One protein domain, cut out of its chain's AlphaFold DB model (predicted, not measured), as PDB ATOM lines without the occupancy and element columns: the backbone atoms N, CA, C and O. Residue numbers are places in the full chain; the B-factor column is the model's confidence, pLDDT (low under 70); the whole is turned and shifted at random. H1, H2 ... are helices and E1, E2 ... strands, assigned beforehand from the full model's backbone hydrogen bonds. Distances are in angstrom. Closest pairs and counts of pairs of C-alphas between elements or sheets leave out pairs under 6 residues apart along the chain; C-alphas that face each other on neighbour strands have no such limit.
ATOM      1  N   MET A   1     119.699 124.597 124.459       79.06
ATOM      2  CA  MET A   1     118.566 123.642 124.604       79.06
ATOM      3  C   MET A   1     118.884 122.418 123.756       79.06
ATOM      4  O   MET A   1     119.705 122.567 122.867       79.06
ATOM      5  N   GLU A   2     118.330 121.233 124.032       84.44
ATOM      6  CA  GLU A   2     118.596 120.039 123.205       84.44
ATOM      7  C   GLU A   2     117.436 119.771 122.233       84.44
ATOM      8  O   GLU A   2     116.281 119.714 122.659       84.44
ATOM      9  N   HIS A   3     117.752 119.627 120.944       84.75
ATOM     10  CA  HIS A   3     116.809 119.307 119.865       84.75
ATOM     11  C   HIS A   3     117.143 117.962 119.213       84.75
ATOM     12  O   HIS A   3     118.275 117.491 119.295       84.75
ATOM     13  N   TYR A   4     116.170 117.376 118.519       85.81
ATOM     14  CA  TYR A   4     116.271 116.057 117.891       85.81
ATOM     15  C   TYR A   4     115.879 116.156 116.418       85.81
ATOM     16  O   TYR A   4     114.865 116.788 116.105       85.81
ATOM     17  N   LEU A   5     116.673 115.566 115.523       87.25
ATOM     18  CA  LEU A   5     116.436 115.647 114.084       87.25
ATOM     19  C   LEU A   5     116.930 114.396 113.350       87.25
ATOM     20  O   LEU A   5     118.075 113.985 113.523       87.25
ATOM     21  N   ASP A   6     116.097 113.853 112.466       88.81
ATOM     22  CA  ASP A   6     116.522 112.861 111.479       88.81
ATOM     23  C   ASP A   6     117.149 113.582 110.282       88.81
ATOM     24  O   ASP A   6     116.542 114.487 109.701       88.81
ATOM     25  N   ILE A   7     118.364 113.191 109.899       89.38
ATOM     26  CA  ILE A   7     119.081 113.802 108.772       89.38
ATOM     27  C   ILE A   7     119.330 112.793 107.660       89.38
ATOM     28  O   ILE A   7     119.210 111.593 107.853       89.38
ATOM     29  N   ALA A   8     119.686 113.258 106.464       90.56
ATOM     30  CA  ALA A   8     120.053 112.350 105.386       90.56
ATOM     31  C   ALA A   8     121.357 111.594 105.714       90.56
ATOM     32  O   ALA A   8     122.300 112.172 106.260       90.56
ATOM     33  N   THR A   9     121.438 110.313 105.338       90.25
ATOM     34  CA  THR A   9     122.627 109.462 105.546       90.25
ATOM     35  C   THR A   9     123.911 110.083 104.993       90.25
ATOM     36  O   THR A   9     124.973 109.951 105.597       90.25
ATOM     37  N   ASP A  10     123.849 110.772 103.852       91.56
ATOM     38  CA  ASP A  10     125.031 111.406 103.269       91.56
ATOM     39  C   ASP A  10     125.525 112.582 104.124       91.56
ATOM     40  O   ASP A  10     126.729 112.728 104.318       91.56
ATOM     41  N   VAL A  11     124.608 113.389 104.668       90.75
ATOM     42  CA  VAL A  11     124.920 114.474 105.606       90.75
ATOM     43  C   VAL A  11     125.504 113.895 106.889       90.75
ATOM     44  O   VAL A  11     126.557 114.345 107.326       90.75
ATOM     45  N   PHE A  12     124.889 112.847 107.438       91.62
ATOM     46  CA  PHE A  12     125.372 112.177 108.644       91.62
ATOM     47  C   PHE A  12     126.823 111.709 108.489       91.62
ATOM     48  O   PHE A  12     127.682 112.042 109.306       91.62
ATOM     49  N   ASN A  13     127.122 111.003 107.395       89.88
ATOM     50  CA  ASN A  13     128.472 110.516 107.121       89.88
ATOM     51  C   ASN A  13     129.468 111.663 106.909       89.88
ATOM     52  O   ASN A  13     130.572 111.603 107.439       89.88
ATOM     53  N   LYS A  14     129.075 112.743 106.217       92.62
ATOM     54  CA  LYS A  14     129.933 113.932 106.056       92.62
ATOM     55  C   LYS A  14     130.286 114.575 107.396       92.62
ATOM     56  O   LYS A  14     131.423 115.000 107.568       92.62
ATOM     57  N   ILE A  15     129.343 114.653 108.335       91.06
ATOM     58  CA  ILE A  15     129.603 115.194 109.676       91.06
ATOM     59  C   ILE A  15     130.552 114.264 110.439       91.06
ATOM     60  O   ILE A  15     131.572 114.708 110.960       91.06
ATOM     61  N   LYS A  16     130.249 112.962 110.457       87.50
ATOM     62  CA  LYS A  16     131.055 111.925 111.119       87.50
ATOM     63  C   LYS A  16     132.503 111.899 110.617       87.50
ATOM     64  O   LYS A  16     133.443 111.809 111.405       87.50
ATOM     65  N   GLU A  17     132.699 112.037 109.310       89.25
ATOM     66  CA  GLU A  17     134.013 112.084 108.658       89.25
ATOM     67  C   GLU A  17     134.688 113.469 108.727       89.25
ATOM     68  O   GLU A  17     135.775 113.638 108.178       89.25
ATOM     69  N   HIS A  18     134.081 114.451 109.411       87.00
ATOM     70  CA  HIS A  18     134.579 115.830 109.534       87.00
ATOM     71  C   HIS A  18     134.783 116.526 108.175       87.00
ATOM     72  O   HIS A  18     135.673 117.356 107.995       87.00
ATOM     73  N   VAL A  19     133.955 116.171 107.192       91.31
ATOM     74  CA  VAL A  19     133.975 116.730 105.832       91.31
ATOM     75  C   VAL A  19     133.178 118.036 105.752       91.31
ATOM     76  O   VAL A  19     133.402 118.834 104.845       91.31
ATOM     77  N   THR A  20     132.253 118.267 106.689       89.94
ATOM     78  CA  THR A  20     131.455 119.496 106.775       89.94
ATOM     79  C   THR A  20     131.362 120.004 108.212       89.94
ATOM     80  O   THR A  20     131.327 119.210 109.150       89.94
ATOM     81  N   GLU A  21     131.265 121.323 108.357       90.62
ATOM     82  CA  GLU A  21     131.015 122.044 109.618       90.62
ATOM     83  C   GLU A  21     129.714 122.868 109.545       90.62
ATOM     84  O   GLU A  21     129.379 123.619 110.461       90.62
ATOM     85  N   GLU A  22     128.966 122.727 108.444       92.81
ATOM     86  CA  GLU A  22     127.695 123.406 108.193       92.81
ATOM     87  C   GLU A  22     126.620 122.407 107.745       92.81
ATOM     88  O   GLU A  22     126.907 121.439 107.029       92.81
ATOM     89  N   ILE A  23     125.377 122.643 108.173       91.69
ATOM     90  CA  ILE A  23     124.189 121.880 107.776       91.69
ATOM     91  C   ILE A  23     122.992 122.791 107.513       91.69
ATOM     92  O   ILE A  23     122.836 123.841 108.134       91.69
ATOM     93  N   GLU A  24     122.104 122.354 106.624       91.19
ATOM     94  CA  GLU A  24     120.780 122.955 106.462       91.19
ATOM     95  C   GLU A  24     119.780 122.253 107.380       91.19
ATOM     96  O   GLU A  24     119.612 121.034 107.320       91.19
ATOM     97  N   ILE A  25     119.110 123.027 108.231       89.69
ATOM     98  CA  ILE A  25     118.117 122.531 109.188       89.69
ATOM     99  C   ILE A  25     116.867 123.415 109.176       89.69
ATOM    100  O   ILE A  25     116.931 124.569 108.740       89.69
ATOM    101  N   PRO A  26     115.716 122.913 109.655       89.12
ATOM    102  CA  PRO A  26     114.535 123.746 109.843       89.12
ATOM    103  C   PRO A  26     114.830 124.933 110.767       89.12
ATOM    104  O   PRO A  26     115.494 124.775 111.791       89.12
ATOM    105  N   CYS A  27     114.303 126.115 110.439       87.75
ATOM    106  CA  CYS A  27     114.458 127.305 111.282       87.75
ATOM    107  C   CYS A  27     113.804 127.124 112.661       87.75
ATOM    108  O   CYS A  27     114.282 127.669 113.653       87.75
ATOM    109  N   LEU A  28     112.729 126.331 112.708       87.50
ATOM    110  CA  LEU A  28     111.940 126.008 113.887       87.50
ATOM    111  C   LEU A  28     111.966 124.497 114.121       87.50
ATOM    112  O   LEU A  28     111.478 123.730 113.292       87.50
ATOM    113  N   ILE A  29     112.457 124.075 115.285       84.69
ATOM    114  CA  ILE A  29     112.417 122.681 115.734       84.69
ATOM    115  C   ILE A  29     111.610 122.630 117.027       84.69
ATOM    116  O   ILE A  29     111.828 123.414 117.949       84.69
ATOM    117  N   SER A  30     110.604 121.753 117.076       80.88
ATOM    118  CA  SER A  30     109.663 121.662 118.207       80.88
ATOM    119  C   SER A  30     109.019 123.008 118.593       80.88
ATOM    120  O   SER A  30     108.756 123.277 119.762       80.88
ATOM    121  N   GLY A  31     108.777 123.878 117.602       81.75
ATOM    122  CA  GLY A  31     108.162 125.197 117.796       81.75
ATOM    123  C   GLY A  31     109.100 126.284 118.330       81.75
ATOM    124  O   GLY A  31     108.621 127.357 118.692       81.75
ATOM    125  N   ARG A  32     110.416 126.036 118.378       83.62
ATOM    126  CA  ARG A  32     111.419 127.005 118.827       83.62
ATOM    127  C   ARG A  32     112.470 127.247 117.754       83.62
ATOM    128  O   ARG A  32     112.880 126.316 117.068       83.62
ATOM    129  N   GLU A  33     112.893 128.500 117.626       88.38
ATOM    130  CA  GLU A  33     113.950 128.873 116.688       88.38
ATOM    131  C   GLU A  33     115.289 128.292 117.128       88.38
ATOM    132  O   GLU A  33     115.619 128.325 118.318       88.38
ATOM    133  N   VAL A  34     116.053 127.787 116.164       89.31
ATOM    134  CA  VAL A  34     117.410 127.300 116.412       89.31
ATOM    135  C   VAL A  34     118.336 128.486 116.652       89.31
ATOM    136  O   VAL A  34     118.355 129.441 115.875       89.31
ATOM    137  N   GLN A  35     119.114 128.427 117.731       91.25
ATOM    138  CA  GLN A  35     120.035 129.495 118.111       91.25
ATOM    139  C   GLN A  35     121.447 128.958 118.375       91.25
ATOM    140  O   GLN A  35     121.602 127.799 118.760       91.25
ATOM    141  N   PRO A  36     122.495 129.791 118.220       93.62
ATOM    142  CA  PRO A  36     123.828 129.443 118.702       93.62
ATOM    143  C   PRO A  36     123.814 129.070 120.194       93.62
ATOM    144  O   PRO A  36     123.150 129.729 120.998       93.62
ATOM    145  N   GLY A  37     124.549 128.020 120.556       92.50
ATOM    146  CA  GLY A  37     124.553 127.399 121.883       92.50
ATOM    147  C   GLY A  37     123.469 126.332 122.085       92.50
ATOM    148  O   GLY A  37     123.414 125.703 123.145       92.50
ATOM    149  N   ASP A  38     122.593 126.104 121.101       92.38
ATOM    150  CA  ASP A  38     121.730 124.928 121.109       92.38
ATOM    151  C   ASP A  38     122.515 123.665 120.761       92.38
ATOM    152  O   ASP A  38     123.425 123.663 119.937       92.38
ATOM    153  N   THR A  39     122.129 122.568 121.399       93.00
ATOM    154  CA  THR A  39     122.670 121.239 121.148       93.00
ATOM    155  C   THR A  39     121.661 120.464 120.312       93.00
ATOM    156  O   THR A  39     120.454 120.564 120.538       93.00
ATOM    157  N   MET A  40     122.127 119.680 119.351       91.31
ATOM    158  CA  MET A  40     121.262 118.852 118.517       91.31
ATOM    159  C   MET A  40     121.756 117.415 118.491       91.31
ATOM    160  O   MET A  40     122.948 117.167 118.319       91.31
ATOM    161  N   LYS A  41     120.823 116.477 118.639       91.75
ATOM    162  CA  LYS A  41     121.020 115.052 118.383       91.75
ATOM    163  C   LYS A  41     120.500 114.737 116.985       91.75
ATOM    164  O   LYS A  41     119.311 114.898 116.706       91.75
ATOM    165  N   LEU A  42     121.418 114.345 116.113       91.56
ATOM    166  CA  LEU A  42     121.170 114.007 114.719       91.56
ATOM    167  C   LEU A  42     121.152 112.488 114.585       91.56
ATOM    168  O   LEU A  42     122.166 111.849 114.868       91.56
ATOM    169  N   TYR A  43     120.032 111.917 114.161       88.81
ATOM    170  CA  TYR A  43     119.877 110.470 114.010       88.81
ATOM    171  C   TYR A  43     120.177 110.020 112.586       88.81
ATOM    172  O   TYR A  43     119.858 110.717 111.613       88.81
ATOM    173  N   HIS A  44     120.788 108.841 112.462       86.81
ATOM    174  CA  HIS A  44     120.968 108.210 111.166       86.81
ATOM    175  C   HIS A  44     119.650 107.540 110.719       86.81
ATOM    176  O   HIS A  44     119.120 106.673 111.410       86.81
ATOM    177  N   PRO A  45     119.111 107.864 109.532       82.56
ATOM    178  CA  PRO A  45     117.739 107.509 109.156       82.56
ATOM    179  C   PRO A  45     117.574 106.025 108.798       82.56
ATOM    180  O   PRO A  45     116.459 105.519 108.728       82.56
ATOM    181  N   ALA A  46     118.681 105.331 108.522       82.31
ATOM    182  CA  ALA A  46     118.709 103.902 108.215       82.31
ATOM    183  C   ALA A  46     119.422 103.073 109.299       82.31
ATOM    184  O   ALA A  46     119.605 101.872 109.117       82.31
ATOM    185  N   ASP A  47     119.854 103.710 110.391       79.88
ATOM    186  CA  ASP A  47     120.535 103.056 111.506       79.88
ATOM    187  C   ASP A  47     120.147 103.766 112.805       79.88
ATOM    188  O   ASP A  47     120.751 104.758 113.198       79.88
ATOM    189  N   GLU A  48     119.124 103.240 113.473       70.94
ATOM    190  CA  GLU A  48     118.603 103.773 114.740       70.94
ATOM    191  C   GLU A  48     119.637 103.712 115.882       70.94
ATOM    192  O   GLU A  48     119.390 104.202 116.979       70.94
ATOM    193  N   THR A  49     120.795 103.097 115.638       75.62
ATOM    194  CA  THR A  49     121.824 102.827 116.636       75.62
ATOM    195  C   THR A  49     122.993 103.809 116.587       75.62
ATOM    196  O   THR A  49     123.882 103.748 117.441       75.62
ATOM    197  N   GLU A  50     122.990 104.727 115.617       83.56
ATOM    198  CA  GLU A  50     123.975 105.796 115.507       83.56
ATOM    199  C   GLU A  50     123.318 107.176 115.613       83.56
ATOM    200  O   GLU A  50     122.321 107.487 114.952       83.56
ATOM    201  N   ALA A  51     123.937 108.043 116.412       89.69
ATOM    202  CA  ALA A  51     123.558 109.442 116.500       89.69
ATOM    203  C   ALA A  51     124.783 110.340 116.700       89.69
ATOM    204  O   ALA A  51     125.791 109.950 117.291       89.69
ATOM    205  N   LEU A  52     124.686 111.571 116.211       91.44
ATOM    206  CA  LEU A  52     125.707 112.600 116.382       91.44
ATOM    207  C   LEU A  52     125.154 113.692 117.280       91.44
ATOM    208  O   LEU A  52     124.047 114.183 117.055       91.44
ATOM    209  N   ARG A  53     125.930 114.096 118.281       93.06
ATOM    210  CA  ARG A  53     125.607 115.247 119.114       93.06
ATOM    211  C   ARG A  53     126.451 116.427 118.672       93.06
ATOM    212  O   ARG A  53     127.677 116.374 118.733       93.06
ATOM    213  N   ILE A  54     125.794 117.494 118.244       93.62
ATOM    214  CA  ILE A  54     126.446 118.718 117.778       93.62
ATOM    215  C   ILE A  54     126.021 119.914 118.627       93.62
ATOM    216  O   ILE A  54     124.921 119.927 119.177       93.62
ATOM    217  N   GLU A  55     126.866 120.934 118.707       95.00
ATOM    218  CA  GLU A  55     126.509 122.254 119.234       95.00
ATOM    219  C   GLU A  55     126.510 123.272 118.100       95.00
ATOM    220  O   GLU A  55     127.469 123.356 117.334       95.00
ATOM    221  N   ILE A  56     125.441 124.056 117.998       95.06
ATOM    222  CA  ILE A  56     125.315 125.112 117.002       95.06
ATOM    223  C   ILE A  56     126.185 126.296 117.412       95.06
ATOM    224  O   ILE A  56     126.002 126.881 118.476       95.06
ATOM    225  N   THR A  57     127.108 126.692 116.545       95.12
ATOM    226  CA  THR A  57     128.017 127.825 116.770       95.12
ATOM    227  C   THR A  57     127.601 129.068 115.992       95.12
ATOM    228  O   THR A  57     127.921 130.187 116.394       95.12
ATOM    229  N   GLY A  58     126.841 128.896 114.910       93.50
ATOM    230  CA  GLY A  58     126.357 129.985 114.073       93.50
ATOM    231  C   GLY A  58     125.077 129.607 113.345       93.50
ATOM    232  O   GLY A  58     124.856 128.447 113.020       93.50
ATOM    233  N   VAL A  59     124.231 130.598 113.084       92.06
ATOM    234  CA  VAL A  59     123.024 130.438 112.268       92.06
ATOM    235  C   VAL A  59     123.010 131.565 111.249       92.06
ATOM    236  O   VAL A  59     123.113 132.739 111.609       92.06
ATOM    237  N   SER A  60     122.900 131.209 109.976       90.12
ATOM    238  CA  SER A  60     122.730 132.150 108.880       90.12
ATOM    239  C   SER A  60     121.428 131.842 108.148       90.12
ATOM    240  O   SER A  60     121.109 130.690 107.848       90.12
ATOM    241  N   ASN A  61     120.637 132.884 107.896       78.31
ATOM    242  CA  ASN A  61     119.381 132.727 107.180       78.31
ATOM    243  C   ASN A  61     119.686 132.459 105.707       78.31
ATOM    244  O   ASN A  61     120.058 133.372 104.965       78.31
ATOM    245  N   ALA A  62     119.491 131.212 105.288       62.66
ATOM    246  CA  ALA A  62     119.318 130.902 103.886       62.66
ATOM    247  C   ALA A  62     117.999 131.548 103.438       62.66
ATOM    248  O   ALA A  62     116.973 131.449 104.104       62.66
ATOM    249  N   THR A  63     118.031 132.303 102.346       50.78
ATOM    250  CA  THR A  63     116.861 133.016 101.821       50.78
ATOM    251  C   THR A  63     115.737 132.029 101.460       50.78
ATOM    252  O   THR A  63     115.765 131.430 100.388       50.78
ATOM    253  N   GLY A  64     114.750 131.863 102.345       54.81
ATOM    254  CA  GLY A  64     113.567 131.016 102.152       54.81
ATOM    255  C   GLY A  64     112.957 130.604 103.497       54.81
ATOM    256  O   GLY A  64     113.646 130.036 104.329       54.81
ATOM    257  N   ASP A  65     111.672 130.902 103.706       65.94
ATOM    258  CA  ASP A  65     110.963 131.037 105.000       65.94
ATOM    259  C   ASP A  65     111.029 129.884 106.039       65.94
ATOM    260  O   ASP A  65     110.370 129.983 107.072       65.94
ATOM    261  N   GLN A  66     111.748 128.777 105.816       80.31
ATOM    262  CA  GLN A  66     111.630 127.579 106.668       80.31
ATOM    263  C   GLN A  66     112.939 126.853 107.003       80.31
ATOM    264  O   GLN A  66     112.917 125.975 107.868       80.31
ATOM    265  N   THR A  67     114.074 127.201 106.391       87.62
ATOM    266  CA  THR A  67     115.368 126.557 106.674       87.62
ATOM    267  C   THR A  67     116.468 127.579 106.925       87.62
ATOM    268  O   THR A  67     116.444 128.698 106.416       87.62
ATOM    269  N   VAL A  68     117.439 127.193 107.745       90.50
ATOM    270  CA  VAL A  68     118.633 127.978 108.058       90.50
ATOM    271  C   VAL A  68     119.872 127.135 107.809       90.50
ATOM    272  O   VAL A  68     119.846 125.913 107.972       90.50
ATOM    273  N   THR A  69     120.965 127.793 107.438       92.81
ATOM    274  CA  THR A  69     122.284 127.163 107.403       92.81
ATOM    275  C   THR A  69     122.927 127.376 108.765       92.81
ATOM    276  O   THR A  69     123.210 128.514 109.155       92.81
ATOM    277  N   ALA A  70     123.119 126.289 109.505       92.44
ATOM    278  CA  ALA A  70     123.709 126.295 110.831       92.44
ATOM    279  C   ALA A  70     125.138 125.748 110.785       92.44
ATOM    280  O   ALA A  70     125.373 124.635 110.310       92.44
ATOM    281  N   SER A  71     126.081 126.534 111.296       94.75
ATOM    282  CA  SER A  71     127.443 126.089 111.579       94.75
ATOM    283  C   SER A  71     127.463 125.405 112.942       94.75
ATOM    284  O   SER A  71     126.760 125.835 113.864       94.75
ATOM    285  N   PHE A  72     128.259 124.353 113.090       95.62
ATOM    286  CA  PHE A  72     128.258 123.543 114.303       95.62
ATOM    287  C   PHE A  72     129.643 122.985 114.638       95.62
ATOM    288  O   PHE A  72     130.562 123.000 113.825       95.62
ATOM    289  N   VAL A  73     129.772 122.462 115.854       94.19
ATOM    290  CA  VAL A  73     130.884 121.599 116.268       94.19
ATOM    291  C   VAL A  73     130.345 120.233 116.668       94.19
ATOM    292  O   VAL A  73     129.319 120.137 117.342       94.19
ATOM    293  N   LEU A  74     131.022 119.168 116.237       93.19
ATOM    294  CA  LEU A  74     130.711 117.814 116.683       93.19
ATOM    295  C   LEU A  74     131.211 117.644 118.120       93.19
ATOM    296  O   LEU A  74     132.410 117.740 118.374       93.19
ATOM    297  N   LEU A  75     130.289 117.415 119.052       90.69
ATOM    298  CA  LEU A  75     130.616 117.157 120.451       90.69
ATOM    299  C   LEU A  75     130.926 115.679 120.673       90.69
ATOM    300  O   LEU A  75     131.898 115.343 121.343       90.69
ATOM    301  N   GLU A  76     130.084 114.807 120.125       87.56
ATOM    302  CA  GLU A  76     130.120 113.380 120.421       87.56
ATOM    303  C   GLU A  76     129.523 112.572 119.269       87.56
ATOM    304  O   GLU A  76     128.531 112.971 118.650       87.56
ATOM    305  N   TRP A  77     130.127 111.418 118.997       84.88
ATOM    306  CA  TRP A  77     129.522 110.381 118.175       84.88
ATOM    307  C   TRP A  77     129.098 109.246 119.098       84.88
ATOM    308  O   TRP A  77     129.946 108.597 119.704       84.88
ATOM    309  N   MET A  78     127.787 109.034 119.185       78.50
ATOM    310  CA  MET A  78     127.184 108.005 120.017       78.50
ATOM    311  C   MET A  78     126.944 106.759 119.162       78.50
ATOM    312  O   MET A  78     126.294 106.821 118.112       78.50
ATOM    313  N   CYS A  79     127.464 105.625 119.626       66.19
ATOM    314  CA  CYS A  79     127.161 104.298 119.092       66.19
ATOM    315  C   CYS A  79     126.335 103.525 120.122       66.19
ATOM    316  O   CYS A  79     126.618 103.614 121.314       66.19
ATOM    317  N   ARG A  80     125.385 102.712 119.648       53.31
ATOM    318  CA  ARG A  80     124.445 101.824 120.364       53.31
ATOM    319  C   ARG A  80     124.737 101.433 121.822       53.31
ATOM    320  O   ARG A  80     123.808 101.370 122.614       53.31
ATOM    321  N   LEU A  81     125.984 101.142 122.189       53.69
ATOM    322  CA  LEU A  81     126.367 100.798 123.565       53.69
ATOM    323  C   LEU A  81     126.079 101.921 124.578       53.69
ATOM    324  O   LEU A  81     125.790 101.626 125.733       53.69
ATOM    325  N   GLU A  82     126.129 103.182 124.154       53.47
ATOM    326  CA  GLU A  82     125.771 104.338 124.986       53.47
ATOM    327  C   GLU A  82     124.259 104.608 124.944       53.47
ATOM    328  O   GLU A  82     123.654 104.937 125.960       53.47
ATOM    329  N   THR A  83     123.617 104.368 123.798       54.41
ATOM    330  CA  THR A  83     122.175 104.575 123.596       54.41
ATOM    331  C   THR A  83     121.317 103.558 124.357       54.41
ATOM    332  O   THR A  83     120.335 103.939 124.986       54.41
ATOM    333  N   GLU A  84     121.710 102.279 124.370       55.03
ATOM    334  CA  GLU A  84     121.025 101.239 125.156       55.03
ATOM    335  C   GLU A  84     121.186 101.469 126.670       55.03
ATOM    336  O   GLU A  84     120.290 101.134 127.443       55.03
ATOM    337  N   LEU A  85     122.297 102.072 127.115       57.28
ATOM    338  CA  LEU A  85     122.509 102.415 128.524       57.28
ATOM    339  C   LEU A  85     121.588 103.563 128.967       57.28
ATOM    340  O   LEU A  85     120.997 103.484 130.043       57.28
ATOM    341  N   ASP A  86     121.429 104.590 128.131       61.62
ATOM    342  CA  ASP A  86     120.514 105.712 128.378       61.62
ATOM    343  C   ASP A  86     119.040 105.267 128.388       61.62
ATOM    344  O   ASP A  86     118.255 105.730 129.218       61.62
ATOM    345  N   GLU A  87     118.650 104.339 127.508       63.47
ATOM    346  CA  GLU A  87     117.302 103.757 127.514       63.47
ATOM    347  C   GLU A  87     117.032 102.938 128.784       63.47
ATOM    348  O   GLU A  87     115.981 103.112 129.406       63.47
ATOM    349  N   LEU A  88     117.997 102.120 129.223       66.69
ATOM    350  CA  LEU A  88     117.905 101.363 130.476       66.69
ATOM    351  C   LEU A  88     117.857 102.279 131.710       66.69
ATOM    352  O   LEU A  88     117.066 102.037 132.622       66.69
ATOM    353  N   LEU A  89     118.650 103.355 131.732       65.81
ATOM    354  CA  LEU A  89     118.621 104.364 132.796       65.81
ATOM    355  C   LEU A  89     117.264 105.080 132.857       65.81
ATOM    356  O   LEU A  89     116.719 105.285 133.942       65.81
ATOM    357  N   ARG A  90     116.669 105.402 131.702       68.06
ATOM    358  CA  ARG A  90     115.342 106.029 131.632       68.06
ATOM    359  C   ARG A  90     114.233 105.107 132.149       68.06
ATOM    360  O   ARG A  90     113.298 105.578 132.799       68.06
ATOM    361  N   GLU A  91     114.310 103.809 131.859       69.12
ATOM    362  CA  GLU A  91     113.369 102.818 132.393       69.12
ATOM    363  C   GLU A  91     113.510 102.649 133.914       69.12
ATOM    364  O   GLU A  91     112.499 102.588 134.619       69.12
ATOM    365  N   GLU A  92     114.738 102.647 134.441       63.62
ATOM    366  CA  GLU A  92     114.988 102.577 135.885       63.62
ATOM    367  C   GLU A  92     114.467 103.825 136.617       63.62
ATOM    368  O   GLU A  92     113.801 103.710 137.650       63.62
ATOM    369  N   GLU A  93     114.685 105.023 136.067       65.00
ATOM    370  CA  GLU A  93     114.152 106.267 136.630       65.00
ATOM    371  C   GLU A  93     112.616 106.288 136.650       65.00
ATOM    372  O   GLU A  93     112.019 106.693 137.650       65.00
ATOM    373  N   ALA A  94     111.959 105.803 135.590       66.50
ATOM    374  CA  ALA A  94     110.499 105.698 135.537       66.50
ATOM    375  C   ALA A  94     109.945 104.709 136.580       66.50
ATOM    376  O   ALA A  94     108.897 104.956 137.184       66.50
ATOM    377  N   TRP A  95     110.670 103.615 136.831       64.75
ATOM    378  CA  TRP A  95     110.318 102.629 137.849       64.75
ATOM    379  C   TRP A  95     110.527 103.171 139.271       64.75
ATOM    380  O   TRP A  95     109.649 103.038 140.127       64.75
ATOM    381  N   MET A  96     111.639 103.869 139.521       64.06
ATOM    382  CA  MET A  96     111.918 104.504 140.814       64.06
ATOM    383  C   MET A  96     110.979 105.676 141.137       64.06
ATOM    384  O   MET A  96     110.726 105.947 142.312       64.06
TER     385      MET A  96
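This is residues 1 to 96 of the 100 residues of an uncharacterized protein of Eubacterium sp. An3 (UniProt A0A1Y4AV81). A strongly twisted sheet of five strands is folded into a U-shaped trough, like a half-open barrel; the long strands E4 and E5 bend to form its floor, and short helix H1 sits at one end. Residues 85 to 96 of the long helix H2 stick out as a free arm, while the long link of residues 27 to 38 lies toward the end of the trough away from H1. The 96 printed residues hold two named helices and five named strands, in the order E1 H1 E2 E3 E4 E5 H2, a mixed class; the mixed sheet runs E1, E3, E4, E5, E2. The whole is compact, with a radius of gyration of the C-alphas of 14.3 A, yet elongated, spanning 47 by 29 by 21 A.

Find C-alpha 2 at (118.596, 120.039, 123.205), where E1 begins, residues 2 to 6, 13.9 A long. H1 follows as residues 9 to 16, 10.4 A, then E2, residues 22 to 26, 13.3 A. E3 is residues 39 to 44, 16.5 A. Look next at E4, residues 47 to 60, 29.3 A, which bends by 83 degrees at residue 57, and E5, residues 67 to 79, 28.1 A, which bends by 81 degrees at residue 73. H2, residues 80 to 96, runs 24.1 A to C-alpha 96 at (111.918, 104.504, 140.814).

Start at edge strand E1, parallel to E3 at 22 degrees, with N 3 and O 39 2.9 A apart. E3, E4 and E5 form a meander, each the antiparallel neighbour of the one before, made of two hairpins; see N 42 and O 52 at 2.8 A, and N 57 and O 71 at 2.8 A. E2, the other edge strand, is antiparallel to E5, with N 23 and O 70 at 2.9 A; E2 E3 E4 E5 make a Greek key, a meander whose last strand pairs with the strand before it. E1 and E2 are apart. H1 is on the sheet at a height of 7.0 A; its closest C-alphas to E3 are those of Thr 9 and His 44, 6.0 A apart. H2 only grazes the sheet with residues 80 to 84; its closest C-alphas to E4 are those of Arg 80 and Thr 49, 4.7 A apart. In H1 every O i to N i+4 pair is within hydrogen-bond range, in H2 12 of 13.

Measure from Thr 63 to Met 96, the C-alphas farthest apart, and you find 48.6 A. The printed part has no cut, and E2 to E3 is the long link. Confidence is under 70 at residues 62 to 65 and 79 to 96; the mean pLDDT of the printed part is 82.4.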